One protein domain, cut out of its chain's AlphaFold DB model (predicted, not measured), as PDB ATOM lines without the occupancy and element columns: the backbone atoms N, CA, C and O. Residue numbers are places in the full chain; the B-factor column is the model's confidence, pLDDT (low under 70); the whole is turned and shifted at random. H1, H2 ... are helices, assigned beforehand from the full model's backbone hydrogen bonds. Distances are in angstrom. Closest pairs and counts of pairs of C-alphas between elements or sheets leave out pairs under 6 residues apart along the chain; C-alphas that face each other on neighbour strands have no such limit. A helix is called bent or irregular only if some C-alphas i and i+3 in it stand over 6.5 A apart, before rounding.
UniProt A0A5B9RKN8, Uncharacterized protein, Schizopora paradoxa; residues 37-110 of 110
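AT A GLANCE: This is residues 37 to 110 of the 110 residues of an uncharacterized protein of Schizopora paradoxa (UniProt A0A5B9RKN8). Picture a long, open pin: the bent helix H3 makes most of the length, H1 comes back toward it to meet the arm H3b, and short H2 joins the two at the far end, with a gap between H1 and the arm H3a. Residues 96 to 110 stick out beyond the place where H1 and H3b meet. The printed part has 74 residues with three named helices, in the order H1, H2, H3, and no named strand; the class is all helix. The whole is an extended rod, with a radius of gyration of the C-alphas of 19.0 A and spans of 65 by 18 by 14 A.

HOW THE PARTS SIT: Begin with H3, residues 67 to 109, assigned as one helix by its hydrogen bonds but bent: C-alphas 78 and 81 are 7.0 A apart. Its arms H3a, residues 67 to 78, and H3b, residues 81 to 109, stand at a steep tilt of 50 degrees. Look next at H1, residues 37 to 54: its residues 37 to 44 alone touch residues 84 to 94 of H3b, the closest C-alphas, of Leu 37 and Phe 91, being 6.2 A apart. H1 and H3b run opposite ways at a shallow tilt of 26 degrees; H1 and H3a are apart. H2, residues 57 to 65, only just touches H3a, with 3 pairs of C-alphas within 8 A, and only at the corner, closest at C-alphas 64 and 70, 5.8 A. H1 and H2 are close but not clearly touching, with C-alphas 54 and 60 the closest at 6.0 A. Each O i to N i+4 pair is within hydrogen-bond range in H1, H3a and H3b, and 3 of 5 are in H2.

IN THESE COORDINATES: Find C-alpha 81 at (30.402, 15.522, 112.873); from there H3b runs 42.6 A to C-alpha 109 at (-9.474, 20.424, 98.814). H3a measures 16.8 A. H1 begins at C-alpha 37, (12.783, 11.017, 111.291), and runs 25.8 A; H2 measures 13.3 A.

THE WHOLE: The C-alphas farthest apart, of Glu 65 and Leu 110, are 65.0 A apart. The printed part has no cut, and both links are tight. Mean pLDDT of the printed part is 71.9, with 25 residues under 70, among them 57 to 64 and 108 to 110.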
ATOM      1  N   LEU A  37      12.565   9.941 110.318       72.75
ATOM      2  CA  LEU A  37      12.783  11.017 111.291       72.75
ATOM      3  C   LEU A  37      12.950  10.474 112.715       72.75
ATOM      4  O   LEU A  37      13.878  10.870 113.419       72.75
ATOM      5  N   LEU A  38      12.093   9.537 113.125       75.12
ATOM      6  CA  LEU A  38      12.166   8.899 114.439       75.12
ATOM      7  C   LEU A  38      13.495   8.154 114.629       75.12
ATOM      8  O   LEU A  38      14.139   8.291 115.668       75.12
ATOM      9  N   LEU A  39      13.933   7.396 113.619       75.88
ATOM     10  CA  LEU A  39      15.214   6.686 113.654       75.88
ATOM     11  C   LEU A  39      16.400   7.648 113.778       75.88
ATOM     12  O   LEU A  39      17.302   7.395 114.577       75.88
ATOM     13  N   SER A  40      16.378   8.761 113.043       73.12
ATOM     14  CA  SER A  40      17.404   9.803 113.146       73.12
ATOM     15  C   SER A  40      17.424  10.439 114.541       73.12
ATOM     16  O   SER A  40      18.485  10.570 115.148       73.12
ATOM     17  N   PHE A  41      16.257  10.741 115.114       74.69
ATOM     18  CA  PHE A  41      16.161  11.285 116.468       74.69
ATOM     19  C   PHE A  41      16.690  10.316 117.538       74.69
ATOM     20  O   PHE A  41      17.457  10.713 118.416       74.69
ATOM     21  N   ILE A  42      16.343   9.027 117.443       79.50
ATOM     22  CA  ILE A  42      16.882   7.980 118.326       79.50
ATOM     23  C   ILE A  42      18.410   7.920 118.216       79.50
ATOM     24  O   ILE A  42      19.094   7.797 119.232       79.50
ATOM     25  N   ASN A  43      18.961   8.046 117.007       76.12
ATOM     26  CA  ASN A  43      20.405   8.013 116.793       76.12
ATOM     27  C   ASN A  43      21.114   9.206 117.464       76.12
ATOM     28  O   ASN A  43      22.129   9.027 118.144       76.12
ATOM     29  N   ILE A  44      20.526  10.404 117.380       76.19
ATOM     30  CA  ILE A  44      21.001  11.602 118.089       76.19
ATOM     31  C   ILE A  44      20.926  11.415 119.617       76.19
ATOM     32  O   ILE A  44      21.855  11.791 120.335       76.19
ATOM     33  N   LEU A  45      19.865  10.796 120.145       77.00
ATOM     34  CA  LEU A  45      19.745  10.515 121.583       77.00
ATOM     35  C   LEU A  45      20.795   9.517 122.083       77.00
ATOM     36  O   LEU A  45      21.418   9.743 123.124       77.00
ATOM     37  N   ILE A  46      21.024   8.433 121.338       77.94
ATOM     38  CA  ILE A  46      22.095   7.473 121.637       77.94
ATOM     39  C   ILE A  46      23.444   8.199 121.639       77.94
ATOM     40  O   ILE A  46      24.275   7.962 122.515       77.94
ATOM     41  N   TYR A  47      23.655   9.130 120.706       72.00
ATOM     42  CA  TYR A  47      24.861   9.948 120.680       72.00
ATOM     43  C   TYR A  47      25.031  10.790 121.951       72.00
ATOM     44  O   TYR A  47      26.109  10.740 122.555       72.00
ATOM     45  N   PHE A  48      23.986  11.495 122.393       73.31
ATOM     46  CA  PHE A  48      24.031  12.250 123.644       73.31
ATOM     47  C   PHE A  48      24.369  11.355 124.834       73.31
ATOM     48  O   PHE A  48      25.271  11.711 125.586       73.31
ATOM     49  N   MET A  49      23.744  10.176 124.955       76.12
ATOM     50  CA  MET A  49      24.088   9.212 126.011       76.12
ATOM     51  C   MET A  49      25.561   8.812 125.966       76.12
ATOM     52  O   MET A  49      26.233   8.791 126.996       76.12
ATOM     53  N   VAL A  50      26.091   8.498 124.780       72.00
ATOM     54  CA  VAL A  50      27.498   8.108 124.648       72.00
ATOM     55  C   VAL A  50      28.417   9.253 125.083       72.00
ATOM     56  O   VAL A  50      29.398   8.990 125.770       72.00
ATOM     57  N   ILE A  51      28.110  10.515 124.764       71.00
ATOM     58  CA  ILE A  51      28.894  11.660 125.264       71.00
ATOM     59  C   ILE A  51      28.870  11.725 126.793       71.00
ATOM     60  O   ILE A  51      29.929  11.853 127.405       71.00
ATOM     61  N   THR A  52      27.697  11.616 127.421       70.69
ATOM     62  CA  THR A  52      27.593  11.653 128.888       70.69
ATOM     63  C   THR A  52      28.370  10.513 129.537       70.69
ATOM     64  O   THR A  52      29.031  10.729 130.551       70.69
ATOM     65  N   PHE A  53      28.369   9.324 128.930       70.19
ATOM     66  CA  PHE A  53      29.200   8.204 129.374       70.19
ATOM     67  C   PHE A  53      30.705   8.473 129.210       70.19
ATOM     68  O   PHE A  53      31.490   8.066 130.065       70.19
ATOM     69  N   PHE A  54      31.124   9.169 128.149       65.19
ATOM     70  CA  PHE A  54      32.533   9.495 127.893       65.19
ATOM     71  C   PHE A  54      33.073  10.657 128.733       65.19
ATOM     72  O   PHE A  54      34.275  10.701 128.972       65.19
ATOM     73  N   ASN A  55      32.222  11.554 129.230       67.00
ATOM     74  CA  ASN A  55      32.630  12.570 130.208       67.00
ATOM     75  C   ASN A  55      32.907  11.975 131.604       67.00
ATOM     76  O   ASN A  55      33.272  12.701 132.523       67.00
ATOM     77  N   ASN A  56      32.728  10.661 131.781       74.50
ATOM     78  CA  ASN A  56      33.000   9.962 133.027       74.50
ATOM     79  C   ASN A  56      34.364   9.247 132.961       74.50
ATOM     80  O   ASN A  56      34.496   8.165 132.379       74.50
ATOM     81  N   ASP A  57      35.383   9.832 133.593       65.81
ATOM     82  CA  ASP A  57      36.785   9.379 133.527       65.81
ATOM     83  C   ASP A  57      36.992   7.911 133.944       65.81
ATOM     84  O   ASP A  57      37.867   7.214 133.419       65.81
ATOM     85  N   LYS A  58      36.144   7.391 134.842       69.00
ATOM     86  CA  LYS A  58      36.186   5.984 135.282       69.00
ATOM     87  C   LYS A  58      35.872   4.998 134.151       69.00
ATOM     88  O   LYS A  58      36.431   3.901 134.128       69.00
ATOM     89  N   PHE A  59      34.996   5.368 133.216       67.19
ATOM     90  CA  PHE A  59      34.625   4.523 132.077       67.19
ATOM     91  C   PHE A  59      35.641   4.614 130.940       67.19
ATOM     92  O   PHE A  59      35.999   3.595 130.348       67.19
ATOM     93  N   VAL A  60      36.162   5.814 130.678       66.38
ATOM     94  CA  VAL A  60      37.177   6.041 129.640       66.38
ATOM     95  C   VAL A  60      38.437   5.222 129.909       66.38
ATOM     96  O   VAL A  60      38.990   4.620 128.987       66.38
ATOM     97  N   ASN A  61      38.866   5.139 131.170       67.69
ATOM     98  CA  ASN A  61      40.055   4.374 131.536       67.69
ATOM     99  C   ASN A  61      39.871   2.858 131.358       67.69
ATOM    100  O   ASN A  61      40.787   2.211 130.862       67.69
ATOM    101  N   LYS A  62      38.677   2.308 131.624       69.25
ATOM    102  CA  LYS A  62      38.367   0.893 131.332       69.25
ATOM    103  C   LYS A  62      38.306   0.590 129.834       69.25
ATOM    104  O   LYS A  62      38.757  -0.457 129.393       69.25
ATOM    105  N   ILE A  63      37.764   1.499 129.022       68.94
ATOM    106  CA  ILE A  63      37.648   1.289 127.567       68.94
ATOM    107  C   ILE A  63      39.023   1.334 126.882       68.94
ATOM    108  O   ILE A  63      39.242   0.620 125.901       68.94
ATOM    109  N   LYS A  64      39.972   2.123 127.407       66.75
ATOM    110  CA  LYS A  64      41.352   2.192 126.896       66.75
ATOM    111  C   LYS A  64      42.104   0.858 126.985       66.75
ATOM    112  O   LYS A  64      42.981   0.629 126.154       66.75
ATOM    113  N   GLU A  65      41.748  -0.022 127.921       76.25
ATOM    114  CA  GLU A  65      42.343  -1.363 128.046       76.25
ATOM    115  C   GLU A  65      41.988  -2.264 126.847       76.25
ATOM    116  O   GLU A  65      42.775  -3.118 126.437       76.25
ATOM    117  N   TYR A  66      40.851  -2.013 126.192       79.19
ATOM    118  CA  TYR A  66      40.397  -2.766 125.027       79.19
ATOM    119  C   TYR A  66      40.771  -2.050 123.718       79.19
ATOM    120  O   TYR A  66      40.005  -1.250 123.176       79.19
ATOM    121  N   LYS A  67      41.941  -2.387 123.148       73.69
ATOM    122  CA  LYS A  67      42.467  -1.806 121.885       73.69
ATOM    123  C   LYS A  67      41.448  -1.752 120.736       73.69
ATOM    124  O   LYS A  67      41.410  -0.766 120.000       73.69
ATOM    125  N   LEU A  68      40.640  -2.801 120.572       74.75
ATOM    126  CA  LEU A  68      39.650  -2.911 119.493       74.75
ATOM    127  C   LEU A  68      38.478  -1.943 119.696       74.75
ATOM    128  O   LEU A  68      38.123  -1.206 118.778       74.75
ATOM    129  N   LEU A  69      37.945  -1.880 120.920       72.50
ATOM    130  CA  LEU A  69      36.890  -0.936 121.285       72.50
ATOM    131  C   LEU A  69      37.384   0.502 121.127       72.50
ATOM    132  O   LEU A  69      36.723   1.299 120.469       72.50
ATOM    133  N   ASN A  70      38.582   0.822 121.622       70.12
ATOM    134  CA  ASN A  70      39.153   2.162 121.493       70.12
ATOM    135  C   ASN A  70      39.288   2.609 120.020       70.12
ATOM    136  O   ASN A  70      38.994   3.760 119.696       70.12
ATOM    137  N   LYS A  71      39.662   1.694 119.111       74.62
ATOM    138  CA  LYS A  71      39.773   1.964 117.665       74.62
ATOM    139  C   LYS A  71      38.410   2.204 117.004       74.62
ATOM    140  O   LYS A  71      38.269   3.133 116.212       74.62
ATOM    141  N   ILE A  72      37.397   1.410 117.362       72.50
ATOM    142  CA  ILE A  72      36.011   1.614 116.911       72.50
ATOM    143  C   ILE A  72      35.494   2.971 117.411       72.50
ATOM    144  O   ILE A  72      34.920   3.734 116.639       72.50
ATOM    145  N   PHE A  73      35.763   3.322 118.670       68.00
ATOM    146  CA  PHE A  73      35.330   4.589 119.258       68.00
ATOM    147  C   PHE A  73      36.028   5.816 118.659       68.00
ATOM    148  O   PHE A  73      35.380   6.847 118.477       68.00
ATOM    149  N   THR A  74      37.317   5.732 118.316       70.69
ATOM    150  CA  THR A  74      38.032   6.835 117.643       70.69
ATOM    151  C   THR A  74      37.556   7.035 116.210       70.69
ATOM    152  O   THR A  74      37.320   8.174 115.810       70.69
ATOM    153  N   LEU A  75      37.332   5.948 115.463       69.44
ATOM    154  CA  LEU A  75      36.686   6.013 114.149       69.44
ATOM    155  C   LEU A  75      35.307   6.662 114.248       69.44
ATOM    156  O   LEU A  75      35.013   7.593 113.501       69.44
ATOM    157  N   TYR A  76      34.506   6.229 115.223       66.38
ATOM    158  CA  TYR A  76      33.185   6.788 115.469       66.38
ATOM    159  C   TYR A  76      33.269   8.286 115.792       66.38
ATOM    160  O   TYR A  76      32.521   9.072 115.227       66.38
ATOM    161  N   LYS A  77      34.224   8.724 116.625       68.12
ATOM    162  CA  LYS A  77      34.443  10.145 116.959       68.12
ATOM    163  C   LYS A  77      34.744  11.019 115.731       68.12
ATOM    164  O   LYS A  77      34.240  12.137 115.678       68.12
ATOM    165  N   ASN A  78      35.510  10.521 114.759       67.25
ATOM    166  CA  ASN A  78      35.951  11.308 113.599       67.25
ATOM    167  C   ASN A  78      34.906  11.412 112.476       67.25
ATOM    168  O   ASN A  78      34.794  12.464 111.852       67.25
ATOM    169  N   THR A  79      34.118  10.366 112.212       70.81
ATOM    170  CA  THR A  79      33.066  10.403 111.173       70.81
ATOM    171  C   THR A  79      31.773  11.078 111.646       70.81
ATOM    172  O   THR A  79      30.924  11.450 110.837       70.81
ATOM    173  N   ARG A  80      31.634  11.286 112.960       68.25
ATOM    174  CA  ARG A  80      30.410  11.743 113.631       68.25
ATOM    175  C   ARG A  80      29.938  13.141 113.265       68.25
ATOM    176  O   ARG A  80      28.743  13.308 113.096       68.25
ATOM    177  N   ILE A  81      30.826  14.134 113.157       67.38
ATOM    178  CA  ILE A  81      30.402  15.522 112.873       67.38
ATOM    179  C   ILE A  81      29.724  15.588 111.503       67.38
ATOM    180  O   ILE A  81      28.640  16.146 111.373       67.38
ATOM    181  N   TYR A  82      30.317  14.933 110.507       70.75
ATOM    182  CA  TYR A  82      29.748  14.840 109.166       70.75
ATOM    183  C   TYR A  82      28.418  14.079 109.152       70.75
ATOM    184  O   TYR A  82      27.486  14.500 108.472       70.75
ATOM    185  N   PHE A  83      28.301  13.002 109.935       72.56
ATOM    186  CA  PHE A  83      27.063  12.226 110.028       72.56
ATOM    187  C   PHE A  83      25.931  12.999 110.721       72.56
ATOM    188  O   PHE A  83      24.794  12.961 110.267       72.56
ATOM    189  N   LEU A  84      26.245  13.755 111.774       70.56
ATOM    190  CA  LEU A  84      25.276  14.562 112.522       70.56
ATOM    191  C   LEU A  84      24.783  15.748 111.677       70.56
ATOM    192  O   LEU A  84      23.590  16.033 111.641       70.56
ATOM    193  N   ILE A  85      25.685  16.391 110.926       73.06
ATOM    194  CA  ILE A  85      25.320  17.417 109.938       73.06
ATOM    195  C   ILE A  85      24.409  16.819 108.858       73.06
ATOM    196  O   ILE A  85      23.381  17.411 108.534       73.06
ATOM    197  N   TYR A  86      24.746  15.637 108.332       79.50
ATOM    198  CA  TYR A  86      23.906  14.934 107.364       79.50
ATOM    199  C   TYR A  86      22.509  14.629 107.926       79.50
ATOM    200  O   TYR A  86      21.515  14.896 107.256       79.50
ATOM    201  N   GLU A  87      22.415  14.135 109.162       71.56
ATOM    202  CA  GLU A  87      21.136  13.842 109.816       71.56
ATOM    203  C   GLU A  87      20.284  15.096 110.033       71.56
ATOM    204  O   GLU A  87      19.084  15.059 109.777       71.56
ATOM    205  N   ILE A  88      20.886  16.224 110.426       75.25
ATOM    206  CA  ILE A  88      20.170  17.504 110.566       75.25
ATOM    207  C   ILE A  88      19.646  17.990 109.210       75.25
ATOM    208  O   ILE A  88      18.490  18.404 109.104       75.25
ATOM    209  N   ILE A  89      20.471  17.931 108.161       80.81
ATOM    210  CA  ILE A  89      20.060  18.322 106.804       80.81
ATOM    211  C   ILE A  89      18.917  17.424 106.323       80.81
ATOM    212  O   ILE A  89      17.920  17.919 105.798       80.81
ATOM    213  N   PHE A  90      19.032  16.114 106.540       77.25
ATOM    214  CA  PHE A  90      17.998  15.149 106.187       77.25
ATOM    215  C   PHE A  90      16.700  15.413 106.962       77.25
ATOM    216  O   PHE A  90      15.628  15.462 106.364       77.25
ATOM    217  N   PHE A  91      16.786  15.683 108.268       73.50
ATOM    218  CA  PHE A  91      15.645  16.059 109.103       73.50
ATOM    219  C   PHE A  91      14.919  17.294 108.551       73.50
ATOM    220  O   PHE A  91      13.694  17.284 108.406       73.50
ATOM    221  N   LEU A  92      15.656  18.355 108.211       76.19
ATOM    222  CA  LEU A  92      15.079  19.580 107.648       76.19
ATOM    223  C   LEU A  92      14.417  19.321 106.293       76.19
ATOM    224  O   LEU A  92      13.287  19.756 106.074       76.19
ATOM    225  N   PHE A  93      15.083  18.571 105.413       81.31
ATOM    226  CA  PHE A  93      14.547  18.213 104.103       81.31
ATOM    227  C   PHE A  93      13.211  17.469 104.219       81.31
ATOM    228  O   PHE A  93      12.241  17.828 103.549       81.31
ATOM    229  N   VAL A  94      13.134  16.477 105.110       73.50
ATOM    230  CA  VAL A  94      11.907  15.707 105.327       73.50
ATOM    231  C   VAL A  94      10.771  16.593 105.849       73.50
ATOM    232  O   VAL A  94       9.652  16.502 105.350       73.50
ATOM    233  N   ASN A  95      11.042  17.488 106.802       74.12
ATOM    234  CA  ASN A  95      10.020  18.401 107.323       74.12
ATOM    235  C   ASN A  95       9.493  19.363 106.251       74.12
ATOM    236  O   ASN A  95       8.282  19.545 106.133       74.12
ATOM    237  N   VAL A  96      10.382  19.940 105.435       79.94
ATOM    238  CA  VAL A  96       9.985  20.804 104.311       79.94
ATOM    239  C   VAL A  96       9.115  20.030 103.321       79.94
ATOM    240  O   VAL A  96       8.092  20.544 102.869       79.94
ATOM    241  N   PHE A  97       9.475  18.781 103.022       77.81
ATOM    242  CA  PHE A  97       8.696  17.935 102.126       77.81
ATOM    243  C   PHE A  97       7.291  17.644 102.674       77.81
ATOM    244  O   PHE A  97       6.312  17.798 101.946       77.81
ATOM    245  N   ILE A  98       7.164  17.294 103.959       74.62
ATOM    246  CA  ILE A  98       5.863  17.053 104.607       74.62
ATOM    247  C   ILE A  98       4.998  18.321 104.593       74.62
ATOM    248  O   ILE A  98       3.806  18.252 104.278       74.62
ATOM    249  N   LEU A  99       5.583  19.486 104.898       74.75
ATOM    250  CA  LEU A  99       4.878  20.771 104.880       74.75
ATOM    251  C   LEU A  99       4.371  21.116 103.479       74.75
ATOM    252  O   LEU A  99       3.215  21.506 103.322       74.75
ATOM    253  N   TRP A 100       5.203  20.921 102.456       78.12
ATOM    254  CA  TRP A 100       4.818  21.162 101.070       78.12
ATOM    255  C   TRP A 100       3.684  20.238 100.611       78.12
ATOM    256  O   TRP A 100       2.716  20.705 100.009       78.12
ATOM    257  N   GLN A 101       3.752  18.947 100.945       69.50
ATOM    258  CA  GLN A 101       2.686  17.999 100.611       69.50
ATOM    259  C   GLN A 101       1.373  18.328 101.327       69.50
ATOM    260  O   GLN A 101       0.302  18.264 100.726       69.50
ATOM    261  N   SER A 102       1.458  18.729 102.595       69.50
ATOM    262  CA  SER A 102       0.295  19.153 103.379       69.50
ATOM    263  C   SER A 102      -0.345  20.419 102.800       69.50
ATOM    264  O   SER A 102      -1.564  20.476 102.661       69.50
ATOM    265  N   TYR A 103       0.465  21.403 102.389       74.19
ATOM    266  CA  TYR A 103      -0.013  22.608 101.707       74.19
ATOM    267  C   TYR A 103      -0.698  22.281 100.377       74.19
ATOM    268  O   TYR A 103      -1.806  22.749 100.127       74.19
ATOM    269  N   ARG A 104      -0.077  21.435  99.547       69.69
ATOM    270  CA  ARG A 104      -0.639  21.012  98.260       69.69
ATOM    271  C   ARG A 104      -1.972  20.280  98.426       69.69
ATOM    272  O   ARG A 104      -2.872  20.475  97.619       69.69
ATOM    273  N   LEU A 105      -2.107  19.432  99.445       67.06
ATOM    274  CA  LEU A 105      -3.386  18.792  99.764       67.06
ATOM    275  C   LEU A 105      -4.428  19.839 100.164       67.06
ATOM    276  O   LEU A 105      -5.516  19.860  99.599       67.06
ATOM    277  N   PHE A 106      -4.080  20.743 101.079       69.94
ATOM    278  CA  PHE A 106      -4.986  21.797 101.525       69.94
ATOM    279  C   PHE A 106      -5.469  22.680 100.365       69.94
ATOM    280  O   PHE A 106      -6.658  22.955 100.278       69.94
ATOM    281  N   SER A 107      -4.586  23.049  99.431       71.62
ATOM    282  CA  SER A 107      -4.932  23.884  98.269       71.62
ATOM    283  C   SER A 107      -5.771  23.186  97.194       71.62
ATOM    284  O   SER A 107      -6.254  23.846  96.286       71.62
ATOM    285  N   ILE A 108      -5.849  21.851  97.205       67.06
ATOM    286  CA  ILE A 108      -6.667  21.076  96.255       67.06
ATOM    287  C   ILE A 108      -8.079  20.845  96.810       67.06
ATOM    288  O   ILE A 108      -9.027  20.727  96.037       67.06
ATOM    289  N   TYR A 109      -8.214  20.741  98.135       56.16
ATOM    290  CA  TYR A 109      -9.474  20.424  98.814       56.16
ATOM    291  C   TYR A 109     -10.250  21.655  99.318       56.16
ATOM    292  O   TYR A 109     -11.361  21.481  99.821       56.16
ATOM    293  N   LEU A 110      -9.693  22.861  99.186       47.31
ATOM    294  CA  LEU A 110     -10.285  24.143  99.586       47.31
ATOM    295  C   LEU A 110     -10.299  25.097  98.389       47.31
ATOM    296  O   LEU A 110     -11.355  25.727  98.166       47.31
TER     297      LEU A 110